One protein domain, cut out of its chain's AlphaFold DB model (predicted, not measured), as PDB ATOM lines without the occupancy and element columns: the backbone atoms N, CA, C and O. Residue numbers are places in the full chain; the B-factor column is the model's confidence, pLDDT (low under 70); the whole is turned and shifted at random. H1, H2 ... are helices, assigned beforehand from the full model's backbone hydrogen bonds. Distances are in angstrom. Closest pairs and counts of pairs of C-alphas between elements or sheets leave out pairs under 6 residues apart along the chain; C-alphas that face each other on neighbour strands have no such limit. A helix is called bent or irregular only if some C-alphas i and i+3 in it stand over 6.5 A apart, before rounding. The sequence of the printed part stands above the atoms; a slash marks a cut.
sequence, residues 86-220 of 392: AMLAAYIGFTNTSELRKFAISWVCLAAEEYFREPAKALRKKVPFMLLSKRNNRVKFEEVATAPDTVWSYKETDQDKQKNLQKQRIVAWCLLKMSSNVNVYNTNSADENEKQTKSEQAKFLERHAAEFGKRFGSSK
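What this domain is: This is residues 86 to 220 of the 392 residues of an uncharacterized protein of Penicillium nalgiovense (UniProt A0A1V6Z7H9). Find the long helix H7 first; it and H8 make a narrow V, joined at residues 188 and 189, with H3 lying between them, side by side with H7. H4 and H5 pack across H7 on its side away from H3, the corner of H1 and H2 sits off the start of H3, and residues 211 to 217 stick out at the far end of H8. You read 135 residues with nine named helices, H1 to H9 in chain order, and no named strand: the class is all helix. The whole is only just compact, close to loose, with a radius of gyration of the C-alphas of 16.7 A and spans of 42 by 40 by 29 A.

Where its parts are: Start at C-alpha 86, at (-46.206, 62.648, 184.098), where H1 begins and runs to residue 92. H2 follows at residues 97 to 104, then H3 at 107 to 120, 19.1 A long and irregular: C-alphas 115 and 118 are 7.1 A apart. Next come H4 at 126 to 132, H5 at 135 to 142 and the four-residue H6 at 148 to 151. Find C-alpha 160 at (-34.316, 62.007, 147.869); from there H7 runs 40.8 A to residue 187. H8, residues 190 to 207, is 25.4 A long, and H9, residues 209 to 216, ends at C-alpha 216, at (-34.983, 86.296, 172.030).

How they stand to each other: Look first at H7, the hub. It touches H3, opposite ways at a shallow tilt of 11 degrees; the closest C-alphas, of Pro 119 and Lys 167, are 4.6 A apart. With residues 168 to 176 alone it touches H4 at a steep tilt of 66 degrees, C-alphas of Pro 128 and Ala 172 closest at 4.5 A. With residues 172 to 177 alone it touches H5, only just about perpendicular at 71 degrees, C-alphas of Phe 141 and Trp 173 closest at 5.5 A. H6 only just touches H7, with 3 pairs of C-alphas within 8 A; those of Pro 148 and Ile 170 are closest, at 6.0 A. H3 touches H8 at 35.4 degrees, only just steep, C-alphas of Trp 107 and Thr 197 closest at 4.2 A. H1 touches H2, C-alphas of Ala 89 and Leu 100 closest at 5.5 A, and H2 is close to H3 but not clearly touching. H8 and H9 meet only through their link. Every O i to N i+4 pair is within hydrogen-bond range in H1, H2, H4, H7, H8 and H9, against 6 of 10 in H3 and 3 of 4 in H5; H6 is too short for one.

The domain as a whole: The two C-alphas farthest apart, of Asn 136 and Lys 220, are 49.0 A apart. The printed part has no cut and no long link. Mean pLDDT of the printed part is 91.3; look to residues 218 to 220 for values under 70.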
ATOM      1  N   ALA A  86     -46.066  63.596 182.987       80.12
ATOM      2  CA  ALA A  86     -46.206  62.648 184.098       80.12
ATOM      3  C   ALA A  86     -46.315  61.188 183.623       80.12
ATOM      4  O   ALA A  86     -45.794  60.287 184.279       80.12
ATOM      5  N   MET A  87     -46.964  60.952 182.474       79.81
ATOM      6  CA  MET A  87     -47.044  59.620 181.874       79.81
ATOM      7  C   MET A  87     -45.678  59.156 181.400       79.81
ATOM      8  O   MET A  87     -45.292  58.020 181.656       79.81
ATOM      9  N   LEU A  88     -44.960  60.047 180.714       82.62
ATOM     10  CA  LEU A  88     -43.631  59.776 180.191       82.62
ATOM     11  C   LEU A  88     -42.647  59.482 181.327       82.62
ATOM     12  O   LEU A  88     -41.919  58.497 181.259       82.62
ATOM     13  N   ALA A  89     -42.686  60.281 182.396       80.00
ATOM     14  CA  ALA A  89     -41.863  60.079 183.582       80.00
ATOM     15  C   ALA A  89     -42.124  58.697 184.197       80.00
ATOM     16  O   ALA A  89     -41.196  57.909 184.363       80.00
ATOM     17  N   ALA A  90     -43.395  58.361 184.439       76.12
ATOM     18  CA  ALA A  90     -43.775  57.066 184.994       76.12
ATOM     19  C   ALA A  90     -43.397  55.887 184.082       76.12
ATOM     20  O   ALA A  90     -43.010  54.835 184.591       76.12
ATOM     21  N   TYR A  91     -43.508  56.061 182.761       79.06
ATOM     22  CA  TYR A  91     -43.159  55.049 181.764       79.06
ATOM     23  C   TYR A  91     -41.653  54.776 181.714       79.06
ATOM     24  O   TYR A  91     -41.249  53.619 181.649       79.06
ATOM     25  N   ILE A  92     -40.827  55.824 181.786       81.62
ATOM     26  CA  ILE A  92     -39.359  55.703 181.820       81.62
ATOM     27  C   ILE A  92     -38.868  55.222 183.199       81.62
ATOM     28  O   ILE A  92     -37.760  54.714 183.322       81.62
ATOM     29  N   GLY A  93     -39.711  55.313 184.232       81.44
ATOM     30  CA  GLY A  93     -39.411  54.830 185.581       81.44
ATOM     31  C   GLY A  93     -39.014  55.924 186.573       81.44
ATOM     32  O   GLY A  93     -38.688  55.603 187.712       81.44
ATOM     33  N   PHE A  94     -39.104  57.196 186.183       83.44
ATOM     34  CA  PHE A  94     -38.912  58.328 187.084       83.44
ATOM     35  C   PHE A  94     -40.041  58.436 188.113       83.44
ATOM     36  O   PHE A  94     -41.205  58.113 187.845       83.44
ATOM     37  N   THR A  95     -39.696  58.922 189.303       78.62
ATOM     38  CA  THR A  95     -40.641  59.072 190.420       78.62
ATOM     39  C   THR A  95     -41.547  60.282 190.222       78.62
ATOM     40  O   THR A  95     -42.712  60.278 190.622       78.62
ATOM     41  N   ASN A  96     -41.012  61.331 189.601       84.00
ATOM     42  CA  ASN A  96     -41.690  62.599 189.373       84.00
ATOM     43  C   ASN A  96     -41.247  63.224 188.040       84.00
ATOM     44  O   ASN A  96     -40.273  62.804 187.416       84.00
ATOM     45  N   THR A  97     -41.969  64.249 187.594       84.69
ATOM     46  CA  THR A  97     -41.644  64.974 186.357       84.69
ATOM     47  C   THR A  97     -40.363  65.797 186.472       84.69
ATOM     48  O   THR A  97     -39.717  66.041 185.460       84.69
ATOM     49  N   SER A  98     -39.940  66.193 187.677       85.00
ATOM     50  CA  SER A  98     -38.683  66.928 187.856       85.00
ATOM     51  C   SER A  98     -37.466  66.084 187.481       85.00
ATOM     52  O   SER A  98     -36.536  66.621 186.886       85.00
ATOM     53  N   GLU A  99     -37.458  64.792 187.805       83.62
ATOM     54  CA  GLU A  99     -36.400  63.862 187.394       83.62
ATOM     55  C   GLU A  99     -36.357  63.712 185.872       83.62
ATOM     56  O   GLU A  99     -35.284  63.804 185.281       83.62
ATOM     57  N   LEU A 100     -37.526  63.591 185.227       89.94
ATOM     58  CA  LEU A 100     -37.619  63.571 183.768       89.94
ATOM     59  C   LEU A 100     -37.046  64.853 183.150       89.94
ATOM     60  O   LEU A 100     -36.283  64.768 182.195       89.94
ATOM     61  N   ARG A 101     -37.373  66.032 183.695       91.19
ATOM     62  CA  ARG A 101     -36.832  67.314 183.209       91.19
ATOM     63  C   ARG A 101     -35.321  67.388 183.364       91.19
ATOM     64  O   ARG A 101     -34.650  67.764 182.412       91.19
ATOM     65  N   LYS A 102     -34.788  66.993 184.528       89.94
ATOM     66  CA  LYS A 102     -33.337  66.922 184.773       89.94
ATOM     67  C   LYS A 102     -32.654  65.994 183.769       89.94
ATOM     68  O   LYS A 102     -31.633  66.356 183.201       89.94
ATOM     69  N   PHE A 103     -33.248  64.835 183.505       93.19
ATOM     70  CA  PHE A 103     -32.730  63.900 182.514       93.19
ATOM     71  C   PHE A 103     -32.833  64.443 181.078       93.19
ATOM     72  O   PHE A 103     -31.900  64.277 180.295       93.19
ATOM     73  N   ALA A 104     -33.918  65.140 180.734       93.38
ATOM     74  CA  ALA A 104     -34.111  65.745 179.416       93.38
ATOM     75  C   ALA A 104     -33.054  66.813 179.087       93.38
ATOM     76  O   ALA A 104     -32.741  67.007 177.916       93.38
ATOM     77  N   ILE A 105     -32.481  67.464 180.104       94.62
ATOM     78  CA  ILE A 105     -31.376  68.429 179.963       94.62
ATOM     79  C   ILE A 105     -30.000  67.838 180.307       94.62
ATOM     80  O   ILE A 105     -29.035  68.590 180.430       94.62
ATOM     81  N   SER A 106     -29.904  66.519 180.502       97.06
ATOM     82  CA  SER A 106     -28.633  65.843 180.773       97.06
ATOM     83  C   SER A 106     -27.774  65.724 179.514       97.06
ATOM     84  O   SER A 106     -28.285  65.771 178.388       97.06
ATOM     85  N   TRP A 107     -26.474  65.487 179.702       97.94
ATOM     86  CA  TRP A 107     -25.534  65.278 178.595       97.94
ATOM     87  C   TRP A 107     -25.978  64.189 177.610       97.94
ATOM     88  O   TRP A 107     -25.715  64.307 176.418       97.94
ATOM     89  N   VAL A 108     -26.697  63.159 178.071       96.94
ATOM     90  CA  VAL A 108     -27.185  62.062 177.221       96.94
ATOM     91  C   VAL A 108     -28.143  62.575 176.148       96.94
ATOM     92  O   VAL A 108     -28.010  62.220 174.977       96.94
ATOM     93  N   CYS A 109     -29.107  63.411 176.545       96.44
ATOM     94  CA  CYS A 109     -30.092  63.977 175.627       96.44
ATOM     95  C   CYS A 109     -29.469  65.069 174.750       96.44
ATOM     96  O   CYS A 109     -29.734  65.107 173.551       96.44
ATOM     97  N   LEU A 110     -28.614  65.920 175.327       96.25
ATOM     98  CA  LEU A 110     -27.979  67.036 174.618       96.25
ATOM     99  C   LEU A 110     -26.974  66.579 173.551       96.25
ATOM    100  O   LEU A 110     -26.952  67.140 172.456       96.25
ATOM    101  N   ALA A 111     -26.194  65.533 173.837       95.62
ATOM    102  CA  ALA A 111     -25.273  64.945 172.865       95.62
ATOM    103  C   ALA A 111     -26.022  64.237 171.723       95.62
ATOM    104  O   ALA A 111     -25.590  64.262 170.575       95.62
ATOM    105  N   ALA A 112     -27.165  63.607 172.014       96.06
ATOM    106  CA  ALA A 112     -27.986  62.976 170.983       96.06
ATOM    107  C   ALA A 112     -28.680  64.008 170.078       96.06
ATOM    108  O   ALA A 112     -28.861  63.748 168.889       96.06
ATOM    109  N   GLU A 113     -29.070  65.160 170.632       95.75
ATOM    110  CA  GLU A 113     -29.799  66.214 169.921       95.75
ATOM    111  C   GLU A 113     -29.063  66.691 168.662       95.75
ATOM    112  O   GLU A 113     -29.711  66.821 167.620       95.75
ATOM    113  N   GLU A 114     -27.732  66.816 168.735       94.31
ATOM    114  CA  GLU A 114     -26.855  67.281 167.648       94.31
ATOM    115  C   GLU A 114     -27.111  66.558 166.328       94.31
ATOM    116  O   GLU A 114     -27.275  67.176 165.277       94.31
ATOM    117  N   TYR A 115     -27.212  65.236 166.403       95.75
ATOM    118  CA  TYR A 115     -27.374  64.379 165.236       95.75
ATOM    119  C   TYR A 115     -28.827  63.954 165.018       95.75
ATOM    120  O   TYR A 115     -29.176  63.456 163.950       95.75
ATOM    121  N   PHE A 116     -29.696  64.119 166.017       96.00
ATOM    122  CA  PHE A 116     -31.074  63.643 165.949       96.00
ATOM    123  C   PHE A 116     -32.020  64.668 165.323       96.00
ATOM    124  O   PHE A 116     -32.896  64.285 164.544       96.00
ATOM    125  N   ARG A 117     -31.874  65.959 165.655       93.19
ATOM    126  CA  ARG A 117     -32.895  66.985 165.386       93.19
ATOM    127  C   ARG A 117     -33.271  67.098 163.912       93.19
ATOM    128  O   ARG A 117     -34.448  66.969 163.583       93.19
ATOM    129  N   GLU A 118     -32.305  67.338 163.030       94.31
ATOM    130  CA  GLU A 118     -32.576  67.525 161.598       94.31
ATOM    131  C   GLU A 118     -32.966  66.215 160.888       94.31
ATOM    132  O   GLU A 118     -33.980  66.198 160.181       94.31
ATOM    133  N   PRO A 119     -32.267  65.082 161.102       95.56
ATOM    134  CA  PRO A 119     -32.630  63.810 160.477       95.56
ATOM    135  C   PRO A 119     -33.981  63.236 160.918       95.56
ATOM    136  O   PRO A 119     -34.623  62.523 160.143       95.56
ATOM    137  N   ALA A 120     -34.436  63.533 162.137       95.25
ATOM    138  CA  ALA A 120     -35.718  63.048 162.643       95.25
ATOM    139  C   ALA A 120     -36.931  63.816 162.090       95.25
ATOM    140  O   ALA A 120     -38.056  63.307 162.170       95.25
ATOM    141  N   LYS A 121     -36.744  65.012 161.511       94.12
ATOM    142  CA  LYS A 121     -37.849  65.800 160.941       94.12
ATOM    143  C   LYS A 121     -38.572  65.013 159.851       94.12
ATOM    144  O   LYS A 121     -37.955  64.488 158.929       94.12
ATOM    145  N   ALA A 122     -39.899  64.948 159.970       91.12
ATOM    146  CA  ALA A 122     -40.792  64.204 159.076       91.12
ATOM    147  C   ALA A 122     -40.475  62.698 158.933       91.12
ATOM    148  O   ALA A 122     -41.037  62.021 158.068       91.12
ATOM    149  N   LEU A 123     -39.618  62.134 159.794       93.69
ATOM    150  CA  LEU A 123     -39.272  60.724 159.730       93.69
ATOM    151  C   LEU A 123     -40.319  59.866 160.449       93.69
ATOM    152  O   LEU A 123     -40.712  60.111 161.590       93.69
ATOM    153  N   ARG A 124     -40.753  58.783 159.797       91.75
ATOM    154  CA  ARG A 124     -41.664  57.814 160.418       91.75
ATOM    155  C   ARG A 124     -40.957  57.077 161.557       91.75
ATOM    156  O   ARG A 124     -40.033  56.302 161.309       91.75
ATOM    157  N   LYS A 125     -41.478  57.219 162.782       88.38
ATOM    158  CA  LYS A 125     -40.923  56.634 164.022       88.38
ATOM    159  C   LYS A 125     -40.523  55.164 163.903       88.38
ATOM    160  O   LYS A 125     -39.469  54.784 164.384       88.38
ATOM    161  N   LYS A 126     -41.332  54.331 163.237       89.94
ATOM    162  CA  LYS A 126     -41.103  52.876 163.126       89.94
ATOM    163  C   LYS A 126     -39.822  52.505 162.361       89.94
ATOM    164  O   LYS A 126     -39.271  51.430 162.590       89.94
ATOM    165  N   VAL A 127     -39.367  53.351 161.437       93.25
ATOM    166  CA  VAL A 127     -38.312  52.982 160.482       93.25
ATOM    167  C   VAL A 127     -36.942  52.808 161.158       93.25
ATOM    168  O   VAL A 127     -36.356  51.738 160.979       93.25
ATOM    169  N   PRO A 128     -36.457  53.742 162.001       94.31
ATOM    170  CA  PRO A 128     -35.234  53.537 162.784       94.31
ATOM    171  C   PRO A 128     -35.240  52.253 163.625       94.31
ATOM    172  O   PRO A 128     -34.288  51.476 163.581       94.31
ATOM    173  N   PHE A 129     -36.342  51.951 164.322       92.25
ATOM    174  CA  PHE A 129     -36.446  50.724 165.125       92.25
ATOM    175  C   PHE A 129     -36.428  49.454 164.270       92.25
ATOM    176  O   PHE A 129     -35.832  48.450 164.660       92.25
ATOM    177  N   MET A 130     -37.027  49.482 163.076       92.44
ATOM    178  CA  MET A 130     -36.905  48.376 162.125       92.44
ATOM    179  C   MET A 130     -35.457  48.165 161.675       92.44
ATOM    180  O   MET A 130     -35.034  47.015 161.552       92.44
ATOM    181  N   LEU A 131     -34.692  49.238 161.450       95.12
ATOM    182  CA  LEU A 131     -33.269  49.121 161.126       95.12
ATOM    183  C   LEU A 131     -32.496  48.482 162.282       95.12
ATOM    184  O   LEU A 131     -31.746  47.544 162.025       95.12
ATOM    185  N   LEU A 132     -32.742  48.918 163.521       94.19
ATOM    186  CA  LEU A 132     -32.108  48.376 164.729       94.19
ATOM    187  C   LEU A 132     -32.492  46.924 165.028       94.19
ATOM    188  O   LEU A 132     -31.698  46.180 165.596       94.19
ATOM    189  N   SER A 133     -33.683  46.487 164.610       91.62
ATOM    190  CA  SER A 133     -34.117  45.096 164.791       91.62
ATOM    191  C   SER A 133     -33.308  44.085 163.966       91.62
ATOM    192  O   SER A 133     -33.346  42.889 164.250       91.62
ATOM    193  N   LYS A 134     -32.572  44.543 162.943       93.75
ATOM    194  CA  LYS A 134     -31.695  43.697 162.128       93.75
ATOM    195  C   LYS A 134     -30.293  43.678 162.735       93.75
ATOM    196  O   LYS A 134     -29.606  44.697 162.725       93.75
ATOM    197  N   ARG A 135     -29.833  42.501 163.175       92.06
ATOM    198  CA  ARG A 135     -28.513  42.314 163.809       92.06
ATOM    199  C   ARG A 135     -27.362  42.920 162.995       92.06
ATOM    200  O   ARG A 135     -26.574  43.672 163.548       92.06
ATOM    201  N   ASN A 136     -27.327  42.679 161.684       95.31
ATOM    202  CA  ASN A 136     -26.258  43.184 160.809       95.31
ATOM    203  C   ASN A 136     -26.201  44.717 160.747       95.31
ATOM    204  O   ASN A 136     -25.131  45.279 160.564       95.31
ATOM    205  N   ASN A 137     -27.340  45.400 160.877       94.88
ATOM    206  CA  ASN A 137     -27.353  46.862 160.921       94.88
ATOM    207  C   ASN A 137     -26.877  47.368 162.277       94.88
ATOM    208  O   ASN A 137     -26.142  48.343 162.331       94.88
ATOM    209  N   ARG A 138     -27.288  46.701 163.361       93.44
ATOM    210  CA  ARG A 138     -26.886  47.072 164.715       93.44
ATOM    211  C   ARG A 138     -25.364  47.059 164.871       93.44
ATOM    212  O   ARG A 138     -24.830  48.061 165.320       93.44
ATOM    213  N   VAL A 139     -24.690  46.003 164.410       93.88
ATOM    214  CA  VAL A 139     -23.215  45.913 164.437       93.88
ATOM    215  C   VAL A 139     -22.579  47.084 163.677       93.88
ATOM    216  O   VAL A 139     -21.757  47.800 164.232       93.88
ATOM    217  N   LYS A 140     -23.059  47.375 162.461       95.81
ATOM    218  CA  LYS A 140     -22.581  48.526 161.672       95.81
ATOM    219  C   LYS A 140     -22.782  49.868 162.370       95.81
ATOM    220  O   LYS A 140     -22.020  50.791 162.131       95.81
ATOM    221  N   PHE A 141     -23.836  50.016 163.171       96.12
ATOM    222  CA  PHE A 141     -24.062  51.234 163.944       96.12
ATOM    223  C   PHE A 141     -23.152  51.306 165.176       96.12
ATOM    224  O   PHE A 141     -22.719  52.395 165.530       96.12
ATOM    225  N   GLU A 142     -22.840  50.175 165.812       94.19
ATOM    226  CA  GLU A 142     -21.922  50.107 166.961       94.19
ATOM    227  C   GLU A 142     -20.478  50.457 166.566       94.19
ATOM    228  O   GLU A 142     -19.774  51.090 167.347       94.19
ATOM    229  N   GLU A 143     -20.067  50.125 165.338       95.19
ATOM    230  CA  GLU A 143     -18.745  50.453 164.776       95.19
ATOM    231  C   GLU A 143     -18.543  51.956 164.499       95.19
ATOM    232  O   GLU A 143     -17.408  52.425 164.391       95.19
ATOM    233  N   VAL A 144     -19.622  52.740 164.403       95.50
ATOM    234  CA  VAL A 144     -19.537  54.186 164.152       95.50
ATOM    235  C   VAL A 144     -19.242  54.919 165.460       95.50
ATOM    236  O   VAL A 144     -20.145  55.245 166.236       95.50
ATOM    237  N   ALA A 145     -17.953  55.168 165.696       90.56
ATOM    238  CA  ALA A 145     -17.455  55.935 166.838       90.56
ATOM    239  C   ALA A 145     -17.455  57.456 166.601       90.56
ATOM    240  O   ALA A 145     -17.519  58.220 167.563       90.56
ATOM    241  N   THR A 146     -17.376  57.883 165.338       87.88
ATOM    242  CA  THR A 146     -17.293  59.286 164.905       87.88
ATOM    243  C   THR A 146     -18.661  59.851 164.508       87.88
ATOM    244  O   THR A 146     -19.689  59.182 164.636       87.88
ATOM    245  N   ALA A 147     -18.679  61.101 164.036       91.56
ATOM    246  CA  ALA A 147     -19.885  61.779 163.583       91.56
ATOM    247  C   ALA A 147     -20.573  60.987 162.437       91.56
ATOM    248  O   ALA A 147     -19.935  60.675 161.423       91.56
ATOM    249  N   PRO A 148     -21.855  60.601 162.587       93.94
ATOM    250  CA  PRO A 148     -22.531  59.649 161.695       93.94
ATOM    251  C   PRO A 148     -22.797  60.198 160.284       93.94
ATOM    252  O   PRO A 148     -22.970  59.434 159.333       93.94
ATOM    253  N   ASP A 149     -22.833  61.517 160.144       92.06
ATOM    254  CA  ASP A 149     -22.939  62.245 158.882       92.06
ATOM    255  C   ASP A 149     -21.695  62.072 157.999       92.06
ATOM    256  O   ASP A 149     -21.828  61.996 156.779       92.06
ATOM    257  N   THR A 150     -20.511  61.912 158.597       92.69
ATOM    258  CA  THR A 150     -19.268  61.629 157.856       92.69
ATOM    259  C   THR A 150     -19.225  60.199 157.319       92.69
ATOM    260  O   THR A 150     -18.807  59.971 156.186       92.69
ATOM    261  N   VAL A 151     -19.708  59.226 158.100       94.50
ATOM    262  CA  VAL A 151     -19.718  57.805 157.707       94.50
ATOM    263  C   VAL A 151     -20.786  57.527 156.657       94.50
ATOM    264  O   VAL A 151     -20.580  56.748 155.724       94.50
ATOM    265  N   TRP A 152     -21.951  58.152 156.798       93.31
ATOM    266  CA  TRP A 152     -23.018  58.074 155.813       93.31
ATOM    267  C   TRP A 152     -23.135  59.402 155.086       93.31
ATOM    268  O   TRP A 152     -24.191  60.009 155.123       93.31
ATOM    269  N   SER A 153     -22.079  59.868 154.426       90.88
ATOM    270  CA  SER A 153     -22.148  61.110 153.651       90.88
ATOM    271  C   SER A 153     -23.139  61.000 152.485       90.88
ATOM    272  O   SER A 153     -23.259  59.938 151.866       90.88
ATOM    273  N   TYR A 154     -23.791  62.109 152.144       87.56
ATOM    274  CA  TYR A 154     -24.546  62.267 150.899       87.56
ATOM    275  C   TYR A 154     -24.179  63.602 150.253       87.56
ATOM    276  O   TYR A 154     -23.717  64.523 150.929       87.56
ATOM    277  N   LYS A 155     -24.393  63.707 148.945       88.38
ATOM    278  CA  LYS A 155     -24.270  64.958 148.197       88.38
ATOM    279  C   LYS A 155     -25.640  65.608 148.067       88.38
ATOM    280  O   LYS A 155     -26.646  64.919 147.917       88.38
ATOM    281  N   GLU A 156     -25.713  66.935 148.047       86.75
ATOM    282  CA  GLU A 156     -26.988  67.637 147.820       86.75
ATOM    283  C   GLU A 156     -27.661  67.243 146.495       86.75
ATOM    284  O   GLU A 156     -28.888  67.265 146.402       86.75
ATOM    285  N   THR A 157     -26.876  66.788 145.516       90.81
ATOM    286  CA  THR A 157     -27.335  66.268 144.220       90.81
ATOM    287  C   THR A 157     -27.908  64.849 144.275       90.81
ATOM    288  O   THR A 157     -28.437  64.369 143.275       90.81
ATOM    289  N   ASP A 158     -27.783  64.143 145.402       91.12
ATOM    290  CA  ASP A 158     -28.267  62.771 145.538       91.12
ATOM    291  C   ASP A 158     -29.798  62.710 145.510       91.12
ATOM    292  O   ASP A 158     -30.504  63.638 145.916       91.12
ATOM    293  N   GLN A 159     -30.329  61.564 145.081       93.56
ATOM    294  CA  GLN A 159     -31.772  61.341 145.047       93.56
ATOM    295  C   GLN A 159     -32.373  61.396 146.459       93.56
ATOM    296  O   GLN A 159     -31.802  60.867 147.418       93.56
ATOM    297  N   ASP A 160     -33.600  61.907 146.586       93.25
ATOM    298  CA  ASP A 160     -34.316  62.007 147.869       93.25
ATOM    299  C   ASP A 160     -34.403  60.679 148.629       93.25
ATOM    300  O   ASP A 160     -34.408  60.635 149.862       93.25
ATOM    301  N   LYS A 161     -34.431  59.558 147.901       93.25
ATOM    302  CA  LYS A 161     -34.410  58.215 148.488       93.25
ATOM    303  C   LYS A 161     -33.125  57.947 149.279       93.25
ATOM    304  O   LYS A 161     -33.200  57.342 150.349       93.25
ATOM    305  N   GLN A 162     -31.970  58.387 148.780       93.06
ATOM    306  CA  GLN A 162     -30.680  58.240 149.460       93.06
ATOM    307  C   GLN A 162     -30.604  59.157 150.683       93.06
ATOM    308  O   GLN A 162     -30.291  58.671 151.770       93.06
ATOM    309  N   LYS A 163     -31.023  60.422 150.543       93.56
ATOM    310  CA  LYS A 163     -31.130  61.378 151.663       93.56
ATOM    311  C   LYS A 163     -32.010  60.829 152.787       93.56
ATOM    312  O   LYS A 163     -31.635  60.821 153.956       93.56
ATOM    313  N   ASN A 164     -33.174  60.281 152.439       94.62
ATOM    314  CA  ASN A 164     -34.087  59.678 153.409       94.62
ATOM    315  C   ASN A 164     -33.502  58.428 154.078       94.62
ATOM    316  O   ASN A 164     -33.703  58.231 155.277       94.62
ATOM    317  N   LEU A 165     -32.782  57.583 153.338       95.00
ATOM    318  CA  LEU A 165     -32.118  56.411 153.909       95.00
ATOM    319  C   LEU A 165     -31.002  56.813 154.881       95.00
ATOM    320  O   LEU A 165     -30.854  56.194 155.935       95.00
ATOM    321  N   GLN A 166     -30.243  57.851 154.546       94.94
ATOM    322  CA  GLN A 166     -29.215  58.404 155.412       94.94
ATOM    323  C   GLN A 166     -29.821  58.923 156.720       94.94
ATOM    324  O   GLN A 166     -29.417  58.479 157.794       94.94
ATOM    325  N   LYS A 167     -30.869  59.755 156.638       95.94
ATOM    326  CA  LYS A 167     -31.598  60.245 157.818       95.94
ATOM    327  C   LYS A 167     -32.066  59.101 158.720       95.94
ATOM    328  O   LYS A 167     -31.877  59.142 159.932       95.94
ATOM    329  N   GLN A 168     -32.615  58.036 158.132       96.88
ATOM    330  CA  GLN A 168     -33.037  56.843 158.876       96.88
ATOM    331  C   GLN A 168     -31.885  56.158 159.617       96.88
ATOM    332  O   GLN A 168     -32.084  55.707 160.747       96.88
ATOM    333  N   ARG A 169     -30.706  56.057 158.990       97.25
ATOM    334  CA  ARG A 169     -29.505  55.463 159.598       97.25
ATOM    335  C   ARG A 169     -28.968  56.322 160.734       97.25
ATOM    336  O   ARG A 169     -28.724  55.773 161.803       97.25
ATOM    337  N   ILE A 170     -28.873  57.638 160.537       97.06
ATOM    338  CA  ILE A 170     -28.418  58.571 161.575       97.06
ATOM    339  C   ILE A 170     -29.344  58.490 162.793       97.06
ATOM    340  O   ILE A 170     -28.871  58.253 163.898       97.06
ATOM    341  N   VAL A 171     -30.666  58.556 162.600       97.31
ATOM    342  CA  VAL A 171     -31.620  58.442 163.718       97.31
ATOM    343  C   VAL A 171     -31.516  57.084 164.420       97.31
ATOM    344  O   VAL A 171     -31.560  57.024 165.647       97.31
ATOM    345  N   ALA A 172     -31.365  55.983 163.674       96.94
ATOM    346  CA  ALA A 172     -31.175  54.658 164.266       96.94
ATOM    347  C   ALA A 172     -29.896  54.589 165.116       96.94
ATOM    348  O   ALA A 172     -29.936  54.091 166.241       96.94
ATOM    349  N   TRP A 173     -28.791  55.130 164.605       97.62
ATOM    350  CA  TRP A 173     -27.532  55.240 165.333       97.62
ATOM    351  C   TRP A 173     -27.674  56.095 166.598       97.62
ATOM    352  O   TRP A 173     -27.279  55.638 167.667       97.62
ATOM    353  N   CYS A 174     -28.324  57.264 166.524       96.88
ATOM    354  CA  CYS A 174     -28.566  58.126 167.688       96.88
ATOM    355  C   CYS A 174     -29.313  57.383 168.797       96.88
ATOM    356  O   CYS A 174     -28.925  57.469 169.956       96.88
ATOM    357  N   LEU A 175     -30.363  56.629 168.455       95.44
ATOM    358  CA  LEU A 175     -31.133  55.852 169.433       95.44
ATOM    359  C   LEU A 175     -30.277  54.770 170.105       95.44
ATOM    360  O   LEU A 175     -30.376  54.567 171.316       95.44
ATOM    361  N   LEU A 176     -29.427  54.090 169.331       95.62
ATOM    362  CA  LEU A 176     -28.510  53.083 169.859       95.62
ATOM    363  C   LEU A 176     -27.451  53.715 170.772       95.62
ATOM    364  O   LEU A 176     -27.246  53.245 171.890       95.62
ATOM    365  N   LYS A 177     -26.833  54.814 170.329       95.81
ATOM    366  CA  LYS A 177     -25.819  55.542 171.096       95.81
ATOM    367  C   LYS A 177     -26.397  56.135 172.376       95.81
ATOM    368  O   LYS A 177     -25.786  56.000 173.430       95.81
ATOM    369  N   MET A 178     -27.600  56.708 172.313       95.06
ATOM    370  CA  MET A 178     -28.318  57.215 173.481       95.06
ATOM    371  C   MET A 178     -28.576  56.094 174.491       95.06
ATOM    372  O   MET A 178     -28.330  56.292 175.674       95.06
ATOM    373  N   SER A 179     -28.987  54.900 174.048       93.06
ATOM    374  CA  SER A 179     -29.156  53.746 174.944       93.06
ATOM    375  C   SER A 179     -27.852  53.357 175.648       93.06
ATOM    376  O   SER A 179     -27.880  53.061 176.839       93.06
ATOM    377  N   SER A 180     -26.719  53.364 174.942       94.31
ATOM    378  CA  SER A 180     -25.409  53.107 175.555       94.31
ATOM    379  C   SER A 180     -25.009  54.218 176.529       94.31
ATOM    380  O   SER A 180     -24.545  53.933 177.628       94.31
ATOM    381  N   ASN A 181     -25.252  55.479 176.170       95.50
ATOM    382  CA  ASN A 181     -24.970  56.635 177.019       95.50
ATOM    383  C   ASN A 181     -25.836  56.653 178.288       95.50
ATOM    384  O   ASN A 181     -25.347  57.055 179.333       95.50
ATOM    385  N   VAL A 182     -27.085  56.172 178.234       94.50
ATOM    386  CA  VAL A 182     -27.922  55.981 179.433       94.50
ATOM    387  C   VAL A 182     -27.277  54.994 180.402       94.50
ATOM    388  O   VAL A 182     -27.308  55.223 181.608       94.50
ATOM    389  N   ASN A 183     -26.662  53.919 179.902       92.62
ATOM    390  CA  ASN A 183     -25.954  52.979 180.769       92.62
ATOM    391  C   ASN A 183     -24.768  53.662 181.460       92.62
ATOM    392  O   ASN A 183     -24.645  53.544 182.672       92.62
ATOM    393  N   VAL A 184     -23.971  54.438 180.714       95.62
ATOM    394  CA  VAL A 184     -22.853  55.223 181.272       95.62
ATOM    395  C   VAL A 184     -23.347  56.248 182.295       95.62
ATOM    396  O   VAL A 184     -22.799  56.359 183.385       95.62
ATOM    397  N   TYR A 185     -24.433  56.956 181.988       94.62
ATOM    398  CA  TYR A 185     -25.052  57.914 182.901       94.62
ATOM    399  C   TYR A 185     -25.457  57.259 184.226       94.62
ATOM    400  O   TYR A 185     -25.244  57.833 185.288       94.62
ATOM    401  N   ASN A 186     -26.006  56.043 184.180       90.06
ATOM    402  CA  ASN A 186     -26.418  55.314 185.378       90.06
ATOM    403  C   ASN A 186     -25.240  54.742 186.183       90.06
ATOM    404  O   ASN A 186     -25.407  54.492 187.376       90.06
ATOM    405  N   THR A 187     -24.085  54.500 185.554       93.25
ATOM    406  CA  THR A 187     -22.875  54.010 186.238       93.25
ATOM    407  C   THR A 187     -22.005  55.131 186.792       93.25
ATOM    408  O   THR A 187     -21.313  54.921 187.783       93.25
ATOM    409  N   ASN A 188     -22.029  56.304 186.158       95.31
ATOM    410  CA  ASN A 188     -21.257  57.463 186.583       95.31
ATOM    411  C   ASN A 188     -21.779  58.032 187.906       95.31
ATOM    412  O   ASN A 188     -22.971  57.970 188.227       95.31
ATOM    413  N   SER A 189     -20.877  58.668 188.647       96.00
ATOM    414  CA  SER A 189     -21.245  59.468 189.811       96.00
ATOM    415  C   SER A 189     -22.094  60.686 189.415       96.00
ATOM    416  O   SER A 189     -22.145  61.110 188.254       96.00
ATOM    417  N   ALA A 190     -22.781  61.276 190.397       91.38
ATOM    418  CA  ALA A 190     -23.568  62.489 190.174       91.38
ATOM    419  C   ALA A 190     -22.693  63.654 189.674       91.38
ATOM    420  O   ALA A 190     -23.084  64.339 188.729       91.38
ATOM    421  N   ASP A 191     -21.495  63.814 190.239       95.56
ATOM    422  CA  ASP A 191     -20.572  64.905 189.912       95.56
ATOM    423  C   ASP A 191     -20.007  64.776 188.491       95.56
ATOM    424  O   ASP A 191     -19.924  65.762 187.753       95.56
ATOM    425  N   GLU A 192     -19.671  63.556 188.056       97.69
ATOM    426  CA  GLU A 192     -19.236  63.288 186.678       97.69
ATOM    427  C   GLU A 192     -20.342  63.613 185.673       97.69
ATOM    428  O   GLU A 192     -20.104  64.297 184.673       97.69
ATOM    429  N   ASN A 193     -21.568  63.172 185.962       96.00
ATOM    430  CA  ASN A 193     -22.726  63.465 185.125       96.00
ATOM    431  C   ASN A 193     -23.036  64.963 185.071       96.00
ATOM    432  O   ASN A 193     -23.381  65.474 184.002       96.00
ATOM    433  N   GLU A 194     -22.903  65.681 186.186       94.31
ATOM    434  CA  GLU A 194     -23.083  67.131 186.226       94.31
ATOM    435  C   GLU A 194     -22.007  67.842 185.398       94.31
ATOM    436  O   GLU A 194     -22.332  68.695 184.568       94.31
ATOM    437  N   LYS A 195     -20.736  67.456 185.557       97.75
ATOM    438  CA  LYS A 195     -19.614  68.012 184.789       97.75
ATOM    439  C   LYS A 195     -19.811  67.812 183.287       97.75
ATOM    440  O   LYS A 195     -19.662  68.761 182.514       97.75
ATOM    441  N   GLN A 196     -20.187  66.606 182.872       97.75
ATOM    442  CA  GLN A 196     -20.436  66.302 181.465       97.75
ATOM    443  C   GLN A 196     -21.671  67.040 180.938       97.75
ATOM    444  O   GLN A 196     -21.649  67.564 179.826       97.75
ATOM    445  N   THR A 197     -22.721  67.166 181.755       96.00
ATOM    446  CA  THR A 197     -23.923  67.939 181.405       96.00
ATOM    447  C   THR A 197     -23.593  69.405 181.175       96.00
ATOM    448  O   THR A 197     -24.010  69.949 180.160       96.00
ATOM    449  N   LYS A 198     -22.787  70.034 182.036       96.00
ATOM    450  CA  LYS A 198     -22.337  71.422 181.835       96.00
ATOM    451  C   LYS A 198     -21.535  71.587 180.543       96.00
ATOM    452  O   LYS A 198     -21.744  72.556 179.817       96.00
ATOM    453  N   SER A 199     -20.655  70.634 180.234       97.44
ATOM    454  CA  SER A 199     -19.879  70.653 178.989       97.44
ATOM    455  C   SER A 199     -20.777  70.562 177.750       97.44
ATOM    456  O   SER A 199     -20.643  71.380 176.840       97.44
ATOM    457  N   GLU A 200     -21.734  69.632 177.724       96.81
ATOM    458  CA  GLU A 200     -22.669  69.491 176.600       96.81
ATOM    459  C   GLU A 200     -23.673  70.648 176.511       96.81
ATOM    460  O   GLU A 200     -24.037  71.058 175.412       96.81
ATOM    461  N   GLN A 201     -24.079  71.239 177.639       94.38
ATOM    462  CA  GLN A 201     -24.889  72.460 177.656       94.38
ATOM    463  C   GLN A 201     -24.155  73.631 177.001       94.38
ATOM    464  O   GLN A 201     -24.762  74.348 176.210       94.38
ATOM    465  N   ALA A 202     -22.859  73.807 177.276       95.06
ATOM    466  CA  ALA A 202     -22.063  74.854 176.641       95.06
ATOM    467  C   ALA A 202     -22.010  74.676 175.114       95.06
ATOM    468  O   ALA A 202     -22.323  75.613 174.381       95.06
ATOM    469  N   LYS A 203     -21.729  73.455 174.636       95.88
ATOM    470  CA  LYS A 203     -21.743  73.130 173.196       95.88
ATOM    471  C   LYS A 203     -23.120  73.337 172.571       95.88
ATOM    472  O   LYS A 203     -23.234  73.832 171.455       95.88
ATOM    473  N   PHE A 204     -24.182  72.948 173.273       94.50
ATOM    474  CA  PHE A 204     -25.552  73.151 172.810       94.50
ATOM    475  C   PHE A 204     -25.870  74.645 172.657       94.50
ATOM    476  O   PHE A 204     -26.393  75.064 171.627       94.50
ATOM    477  N   LEU A 205     -25.519  75.470 173.646       92.81
ATOM    478  CA  LEU A 205     -25.711  76.921 173.574       92.81
ATOM    479  C   LEU A 205     -24.936  77.540 172.408       92.81
ATOM    480  O   LEU A 205     -25.483  78.395 171.716       92.81
ATOM    481  N   GLU A 206     -23.707  77.089 172.165       94.25
ATOM    482  CA  GLU A 206     -22.896  77.517 171.023       94.25
ATOM    483  C   GLU A 206     -23.577  77.174 169.689       94.25
ATOM    484  O   GLU A 206     -23.807  78.063 168.865       94.25
ATOM    485  N   ARG A 207     -24.017  75.919 169.515       93.56
ATOM    486  CA  ARG A 207     -24.732  75.450 168.313       93.56
ATOM    487  C   ARG A 207     -26.027  76.224 168.048       93.56
ATOM    488  O   ARG A 207     -26.366  76.483 166.895       93.56
ATOM    489  N   HIS A 208     -26.744  76.619 169.100       91.38
ATOM    490  CA  HIS A 208     -28.034  77.311 168.995       91.38
ATOM    491  C   HIS A 208     -27.961  78.830 169.181       91.38
ATOM    492  O   HIS A 208     -29.006  79.485 169.190       91.38
ATOM    493  N   ALA A 209     -26.767  79.422 169.268       90.31
ATOM    494  CA  ALA A 209     -26.600  80.852 169.524       90.31
ATOM    495  C   ALA A 209     -27.359  81.727 168.506       90.31
ATOM    496  O   ALA A 209     -28.060  82.665 168.891       90.31
ATOM    497  N   ALA A 210     -27.301  81.379 167.216       88.88
ATOM    498  CA  ALA A 210     -28.010  82.102 166.158       88.88
ATOM    499  C   ALA A 210     -29.541  81.951 166.250       88.88
ATOM    500  O   ALA A 210     -30.276  82.921 166.058       88.88
ATOM    501  N   GLU A 211     -30.042  80.751 166.564       87.50
ATOM    502  CA  GLU A 211     -31.481  80.511 166.740       87.50
ATOM    503  C   GLU A 211     -32.025  81.264 167.960       87.50
ATOM    504  O   GLU A 211     -33.105  81.858 167.894       87.50
ATOM    505  N   PHE A 212     -31.267  81.279 169.057       83.31
ATOM    506  CA  PHE A 212     -31.623  82.028 170.256       83.31
ATOM    507  C   PHE A 212     -31.557  83.536 170.042       83.31
ATOM    508  O   PHE A 212     -32.470  84.230 170.481       83.31
ATOM    509  N   GLY A 213     -30.568  84.036 169.299       81.06
ATOM    510  CA  GLY A 213     -30.516  85.440 168.889       81.06
ATOM    511  C   GLY A 213     -31.770  85.860 168.118       81.06
ATOM    512  O   GLY A 213     -32.383  86.870 168.450       81.06
ATOM    513  N   LYS A 214     -32.220  85.034 167.162       84.69
ATOM    514  CA  LYS A 214     -33.460  85.283 166.403       84.69
ATOM    515  C   LYS A 214     -34.714  85.256 167.280       84.69
ATOM    516  O   LYS A 214     -35.606  86.070 167.083       84.69
ATOM    517  N   ARG A 215     -34.811  84.308 168.220       77.75
ATOM    518  CA  ARG A 215     -36.017  84.126 169.053       77.75
ATOM    519  C   ARG A 215     -36.132  85.118 170.204       77.75
ATOM    520  O   ARG A 215     -37.244  85.485 170.563       77.75
ATOM    521  N   PHE A 216     -35.011  85.504 170.800       77.00
ATOM    522  CA  PHE A 216     -34.983  86.296 172.030       77.00
ATOM    523  C   PHE A 216     -34.394  87.699 171.828       77.00
ATOM    524  O   PHE A 216     -34.251  88.445 172.792       77.00
ATOM    525  N   GLY A 217     -34.049  88.078 170.593       71.44
ATOM    526  CA  GLY A 217     -33.569  89.413 170.216       71.44
ATOM    527  C   GLY A 217     -32.131  89.726 170.651       71.44
ATOM    528  O   GLY A 217     -31.413  90.416 169.934       71.44
ATOM    529  N   SER A 218     -31.664  89.203 171.792       69.75
ATOM    530  CA  SER A 218     -30.248  89.234 172.186       69.75
ATOM    531  C   SER A 218     -29.893  88.113 173.168       69.75
ATOM    532  O   SER A 218     -30.727  87.664 173.955       69.75
ATOM    533  N   SER A 219     -28.622  87.704 173.198       60.09
ATOM    534  CA  SER A 219     -28.079  86.784 174.212       60.09
ATOM    535  C   SER A 219     -28.196  87.335 175.642       60.09
ATOM    536  O   SER A 219     -28.343  86.564 176.591       60.09
ATOM    537  N   LYS A 220     -28.238  88.668 175.807       61.28
ATOM    538  CA  LYS A 220     -28.557  89.313 177.091       61.28
ATOM    539  C   LYS A 220     -29.983  89.019 177.554       61.28
ATOM    540  O   LYS A 220     -30.171  88.886 178.750       61.28
TER     541      LYS A 220